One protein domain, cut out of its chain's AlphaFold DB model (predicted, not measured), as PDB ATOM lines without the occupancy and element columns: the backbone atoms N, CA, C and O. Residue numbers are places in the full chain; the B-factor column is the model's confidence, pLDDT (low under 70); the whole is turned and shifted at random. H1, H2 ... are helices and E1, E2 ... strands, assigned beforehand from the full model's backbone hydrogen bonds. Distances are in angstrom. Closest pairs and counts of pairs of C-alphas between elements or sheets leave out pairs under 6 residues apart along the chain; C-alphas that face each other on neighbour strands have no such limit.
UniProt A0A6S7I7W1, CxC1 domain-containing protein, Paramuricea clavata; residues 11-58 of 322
ATOM      1  N   ALA A  11     223.818 181.693 212.035       89.81
ATOM      2  CA  ALA A  11     224.510 180.772 212.932       89.81
ATOM      3  C   ALA A  11     223.665 180.384 214.153       89.81
ATOM      4  O   ALA A  11     223.657 179.216 214.542       89.81
ATOM      5  N   VAL A  12     222.914 181.329 214.725       90.50
ATOM      6  CA  VAL A  12     222.024 181.067 215.865       90.50
ATOM      7  C   VAL A  12     220.878 180.154 215.434       90.50
ATOM      8  O   VAL A  12     220.575 179.172 216.118       90.50
ATOM      9  N   THR A  13     220.304 180.418 214.258       91.38
ATOM     10  CA  THR A  13     219.270 179.566 213.654       91.38
ATOM     11  C   THR A  13     219.777 178.130 213.471       91.38
ATOM     12  O   THR A  13     219.090 177.172 213.826       91.38
ATOM     13  N   LEU A  14     221.004 177.957 212.968       92.38
ATOM     14  CA  LEU A  14     221.608 176.638 212.768       92.38
ATOM     15  C   LEU A  14     221.839 175.896 214.089       92.38
ATOM     16  O   LEU A  14     221.454 174.732 214.198       92.38
ATOM     17  N   VAL A  15     222.372 176.569 215.112       90.50
ATOM     18  CA  VAL A  15     222.603 175.954 216.429       90.50
ATOM     19  C   VAL A  15     221.288 175.499 217.069       90.50
ATOM     20  O   VAL A  15     221.215 174.380 217.581       90.50
ATOM     21  N   LYS A  16     220.215 176.300 216.972       91.50
ATOM     22  CA  LYS A  16     218.868 175.904 217.433       91.50
ATOM     23  C   LYS A  16     218.357 174.642 216.739       91.50
ATOM     24  O   LYS A  16     217.669 173.834 217.359       91.50
ATOM     25  N   LEU A  17     218.729 174.445 215.476       92.38
ATOM     26  CA  LEU A  17     218.406 173.258 214.684       92.38
ATOM     27  C   LEU A  17     219.393 172.098 214.884       92.38
ATOM     28  O   LEU A  17     219.363 171.144 214.112       92.38
ATOM     29  N   GLN A  18     220.245 172.150 215.915       93.50
ATOM     30  CA  GLN A  18     221.270 171.135 216.195       93.50
ATOM     31  C   GLN A  18     222.302 170.991 215.068       93.50
ATOM     32  O   GLN A  18     222.892 169.926 214.873       93.50
ATOM     33  N   LEU A  19     222.540 172.073 214.330       92.81
ATOM     34  CA  LEU A  19     223.541 172.159 213.281       92.81
ATOM     35  C   LEU A  19     224.650 173.117 213.716       92.81
ATOM     36  O   LEU A  19     224.417 174.279 214.030       92.81
ATOM     37  N   TRP A  20     225.880 172.627 213.716       92.44
ATOM     38  CA  TRP A  20     227.077 173.401 213.968       92.44
ATOM     39  C   TRP A  20     227.509 174.127 212.689       92.44
ATOM     40  O   TRP A  20     227.887 173.461 211.717       92.44
ATOM     41  N   PRO A  21     227.452 175.468 212.639       91.12
ATOM     42  CA  PRO A  21     227.839 176.218 211.453       91.12
ATOM     43  C   PRO A  21     229.355 176.159 211.233       91.12
ATOM     44  O   PRO A  21     230.137 176.347 212.160       91.12
ATOM     45  N   GLY A  22     229.787 175.984 209.982       83.94
ATOM     46  CA  GLY A  22     231.204 176.089 209.610       83.94
ATOM     47  C   GLY A  22     231.768 177.514 209.733       83.94
ATOM     48  O   GLY A  22     232.980 177.700 209.756       83.94
ATOM     49  N   SER A  23     230.904 178.532 209.820       85.69
ATOM     50  CA  SER A  23     231.270 179.927 210.085       85.69
ATOM     51  C   SER A  23     230.132 180.650 210.802       85.69
ATOM     52  O   SER A  23     228.979 180.524 210.400       85.69
ATOM     53  N   ALA A  24     230.453 181.457 211.814       83.25
ATOM     54  CA  ALA A  24     229.459 182.218 212.572       83.25
ATOM     55  C   ALA A  24     228.814 183.367 211.768       83.25
ATOM     56  O   ALA A  24     227.665 183.713 212.004       83.25
ATOM     57  N   LYS A  25     229.538 183.961 210.808       81.94
ATOM     58  CA  LYS A  25     229.065 185.152 210.072       81.94
ATOM     59  C   LYS A  25     228.369 184.819 208.755       81.94
ATOM     60  O   LYS A  25     227.474 185.541 208.332       81.94
ATOM     61  N   ARG A  26     228.843 183.780 208.062       82.69
ATOM     62  CA  ARG A  26     228.345 183.354 206.744       82.69
ATOM     63  C   ARG A  26     228.426 181.832 206.629       82.69
ATOM     64  O   ARG A  26     229.336 181.320 205.972       82.69
ATOM     65  N   PRO A  27     227.540 181.095 207.310       84.75
ATOM     66  CA  PRO A  27     227.570 179.640 207.290       84.75
ATOM     67  C   PRO A  27     227.182 179.108 205.903       84.75
ATOM     68  O   PRO A  27     226.014 179.082 205.537       84.75
ATOM     69  N   GLN A  28     228.172 178.668 205.123       84.38
ATOM     70  CA  GLN A  28     227.934 177.986 203.840       84.38
ATOM     71  C   GLN A  28     227.652 176.487 204.016       84.38
ATOM     72  O   GLN A  28     226.995 175.869 203.184       84.38
ATOM     73  N   VAL A  29     228.157 175.908 205.106       84.38
ATOM     74  CA  VAL A  29     228.025 174.494 205.464       84.38
ATOM     75  C   VAL A  29     227.728 174.417 206.959       84.38
ATOM     76  O   VAL A  29     228.213 175.248 207.731       84.38
ATOM     77  N   ALA A  30     226.941 173.427 207.369       88.56
ATOM     78  CA  ALA A  30     226.710 173.121 208.772       88.56
ATOM     79  C   ALA A  30     226.666 171.602 208.986       88.56
ATOM     80  O   ALA A  30     226.180 170.864 208.128       88.56
ATOM     81  N   PHE A  31     227.170 171.143 210.128       89.88
ATOM     82  CA  PHE A  31     227.271 169.726 210.485       89.88
ATOM     83  C   PHE A  31     226.334 169.407 211.641       89.88
ATOM     84  O   PHE A  31     226.150 170.228 212.526       89.88
ATOM     85  N   HIS A  32     225.749 168.215 211.689       93.25
ATOM     86  CA  HIS A  32     224.904 167.853 212.827       93.25
ATOM     87  C   HIS A  32     225.728 167.794 214.128       93.25
ATOM     88  O   HIS A  32     226.814 167.220 214.147       93.25
ATOM     89  N   SER A  33     225.192 168.309 215.238       90.31
ATOM     90  CA  SER A  33     225.852 168.348 216.556       90.31
ATOM     91  C   SER A  33     226.391 166.983 217.006       90.31
ATOM     92  O   SER A  33     227.555 166.865 217.364       90.31
ATOM     93  N   LYS A  34     225.589 165.917 216.879       92.75
ATOM     94  CA  LYS A  34     226.015 164.517 217.089       92.75
ATOM     95  C   LYS A  34     227.273 164.104 216.316       92.75
ATOM     96  O   LYS A  34     228.081 163.357 216.855       92.75
ATOM     97  N   LEU A  35     227.441 164.563 215.072       89.38
ATOM     98  CA  LEU A  35     228.644 164.268 214.288       89.38
ATOM     99  C   LEU A  35     229.864 164.987 214.876       89.38
ATOM    100  O   LEU A  35     230.933 164.393 214.958       89.38
ATOM    101  N   MET A  36     229.686 166.231 215.326       90.44
ATOM    102  CA  MET A  36     230.742 167.011 215.979       90.44
ATOM    103  C   MET A  36     231.145 166.414 217.329       90.44
ATOM    104  O   MET A  36     232.332 166.303 217.603       90.44
ATOM    105  N   MET A  37     230.180 165.952 218.129       90.88
ATOM    106  CA  MET A  37     230.446 165.241 219.386       90.88
ATOM    107  C   MET A  37     231.186 163.917 219.158       90.88
ATOM    108  O   MET A  37     232.081 163.563 219.918       90.88
ATOM    109  N   LEU A  38     230.822 163.172 218.107       89.00
ATOM    110  CA  LEU A  38     231.535 161.950 217.737       89.00
ATOM    111  C   LEU A  38     232.977 162.261 217.316       89.00
ATOM    112  O   LEU A  38     233.892 161.553 217.725       89.00
ATOM    113  N   ALA A  39     233.178 163.321 216.527       87.12
ATOM    114  CA  ALA A  39     234.508 163.782 216.150       87.12
ATOM    115  C   ALA A  39     235.331 164.136 217.397       87.12
ATOM    116  O   ALA A  39     236.431 163.628 217.565       87.12
ATOM    117  N   GLU A  40     234.778 164.946 218.300       91.25
ATOM    118  CA  GLU A  40     235.416 165.344 219.557       91.25
ATOM    119  C   GLU A  40     235.837 164.136 220.403       91.25
ATOM    120  O   GLU A  40     237.001 164.038 220.781       91.25
ATOM    121  N   MET A  41     234.932 163.180 220.632       89.38
ATOM    122  CA  MET A  41     235.224 161.973 221.410       89.38
ATOM    123  C   MET A  41     236.337 161.136 220.769       89.38
ATOM    124  O   MET A  41     237.246 160.673 221.454       89.38
ATOM    125  N   LEU A  42     236.309 160.972 219.445       85.94
ATOM    126  CA  LEU A  42     237.345 160.228 218.732       85.94
ATOM    127  C   LEU A  42     238.700 160.951 218.751       85.94
ATOM    128  O   LEU A  42     239.734 160.289 218.838       85.94
ATOM    129  N   LEU A  43     238.706 162.284 218.689       85.81
ATOM    130  CA  LEU A  43     239.926 163.089 218.741       85.81
ATOM    131  C   LEU A  43     240.543 163.105 220.146       85.81
ATOM    132  O   LEU A  43     241.751 162.907 220.280       85.81
ATOM    133  N   LEU A  44     239.731 163.349 221.176       80.12
ATOM    134  CA  LEU A  44     240.199 163.540 222.549       80.12
ATOM    135  C   LEU A  44     240.461 162.213 223.265       80.12
ATOM    136  O   LEU A  44     241.544 162.039 223.818       80.12
ATOM    137  N   GLU A  45     239.525 161.264 223.198       85.88
ATOM    138  CA  GLU A  45     239.579 160.022 223.985       85.88
ATOM    139  C   GLU A  45     240.230 158.866 223.220       85.88
ATOM    140  O   GLU A  45     240.914 158.026 223.798       85.88
ATOM    141  N   CYS A  46     240.018 158.797 221.901       80.62
ATOM    142  CA  CYS A  46     240.550 157.708 221.071       80.62
ATOM    143  C   CYS A  46     241.822 158.089 220.302       80.62
ATOM    144  O   CYS A  46     242.349 157.262 219.554       80.62
ATOM    145  N   HIS A  47     242.302 159.330 220.448       83.25
ATOM    146  CA  HIS A  47     243.475 159.874 219.751       83.25
ATOM    147  C   HIS A  47     243.458 159.645 218.227       83.25
ATOM    148  O   HIS A  47     244.495 159.488 217.574       83.25
ATOM    149  N   VAL A  48     242.265 159.627 217.629       82.12
ATOM    150  CA  VAL A  48     242.087 159.532 216.182       82.12
ATOM    151  C   VAL A  48     242.298 160.917 215.587       82.12
ATOM    152  O   VAL A  48     241.632 161.877 215.962       82.12
ATOM    153  N   SER A  49     243.217 161.041 214.628       83.75
ATOM    154  CA  SER A  49     243.421 162.319 213.950       83.75
ATOM    155  C   SER A  49     242.170 162.743 213.175       83.75
ATOM    156  O   SER A  49     241.485 161.911 212.575       83.75
ATOM    157  N   LEU A  50     241.918 164.056 213.111       78.50
ATOM    158  CA  LEU A  50     240.821 164.625 212.319       78.50
ATOM    159  C   LEU A  50     240.832 164.117 210.873       78.50
ATOM    160  O   LEU A  50     239.782 163.813 210.317       78.50
ATOM    161  N   LYS A  51     242.029 163.944 210.297       77.88
ATOM    162  CA  LYS A  51     242.207 163.383 208.958       77.88
ATOM    163  C   LYS A  51     241.606 161.974 208.839       77.88
ATOM    164  O   LYS A  51     240.774 161.744 207.974       77.88
ATOM    165  N   LYS A  52     241.957 161.048 209.740       77.00
ATOM    166  CA  LYS A  52     241.430 159.669 209.717       77.00
ATOM    167  C   LYS A  52     239.913 159.623 209.919       77.00
ATOM    168  O   LYS A  52     239.234 158.793 209.313       77.00
ATOM    169  N   PHE A  53     239.377 160.514 210.751       82.56
ATOM    170  CA  PHE A  53     237.934 160.673 210.922       82.56
ATOM    171  C   PHE A  53     237.255 161.127 209.616       82.56
ATOM    172  O   PHE A  53     236.304 160.489 209.165       82.56
ATOM    173  N   CYS A  54     237.788 162.159 208.955       81.88
ATOM    174  CA  CYS A  54     237.293 162.645 207.663       81.88
ATOM    175  C   CYS A  54     237.423 161.604 206.535       81.88
ATOM    176  O   CYS A  54     236.489 161.457 205.741       81.88
ATOM    177  N   ASP A  55     238.530 160.854 206.498       77.00
ATOM    178  CA  ASP A  55     238.774 159.743 205.568       77.00
ATOM    179  C   ASP A  55     237.686 158.667 205.709       77.00
ATOM    180  O   ASP A  55     237.087 158.236 204.723       77.00
ATOM    181  N   THR A  56     237.374 158.280 206.951       78.81
ATOM    182  CA  THR A  56     236.358 157.258 207.261       78.81
ATOM    183  C   THR A  56     234.957 157.694 206.833       78.81
ATOM    184  O   THR A  56     234.167 156.885 206.352       78.81
ATOM    185  N   LEU A  57     234.647 158.986 206.966       77.00
ATOM    186  CA  LEU A  57     233.375 159.559 206.522       77.00
ATOM    187  C   LEU A  57     233.302 159.774 205.003       77.00
ATOM    188  O   LEU A  57     232.264 160.198 204.495       77.00
ATOM    189  N   GLY A  58     234.388 159.511 204.268       72.19
ATOM    190  CA  GLY A  58     234.463 159.754 202.831       72.19
ATOM    191  C   GLY A  58     234.334 161.235 202.463       72.19
ATOM    192  O   GLY A  58     233.979 161.548 201.325       72.19
TER     193      GLY A  58
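What this domain is: This is residues 11 to 58 of the 322 residues of the protein "CxC1 domain-containing protein" of Paramuricea clavata (UniProt A0A6S7I7W1). The printed part is a small head at one end, the strand hairpin E1 and E2 with the short helix H1 packed on E1, from which the longer helix H2 leads away to H3, folded back steeply at the far end. H1 and H3 lie at opposite ends, with H2 between them. Look for 48 printed residues with three named helices and two named strands, which follow along the chain as H1, E1, E2, H2, H3; the two-strand sheet E1 - E2 is antiparallel and the class is mostly helix. The whole is only just loose, close to compact, with a radius of gyration of the C-alphas of 11.9 A and spans of 31 by 18 by 15 A.

How they stand to each other: Start at H1, residues 11 to 16, and compare it with E1, residues 19 to 21: their closest C-alphas, Ala 11 and Pro 21, are 5.8 A apart. E1 forms an antiparallel hairpin with E2, residues 30 to 32, at 149 degrees; look for N 20 and O 31 at 2.7 A, within hydrogen-bond range. H2, residues 33 to 44, follows E2 by a tight link. With its residues 39 to 43 alone H2 touches H3, residues 50 to 56; the closest C-alphas, Leu 43 and Leu 50, are 6.7 A apart. Their lines stand at a steep tilt of 63 degrees, opposite ways. H1 and H3 are apart. In H1, H2 and H3 every O i to N i+4 pair is within hydrogen-bond range.

Where its parts are: Find C-alpha 11 at (224.510, 180.772, 212.932), where H1 begins. E1 is 6.2 A long and E2 6.9 A. H2 runs 16.3 A from C-alpha 33 at (225.852, 168.348, 216.556), and H3 runs 10.0 A to C-alpha 56 at (236.358, 157.258, 207.261).

The domain as a whole: The two C-alphas farthest apart are those of Arg 26 and Cys 46, at 31.8 A. The printed part has no cut and no long link, and no printed residue is under 70 in pLDDT.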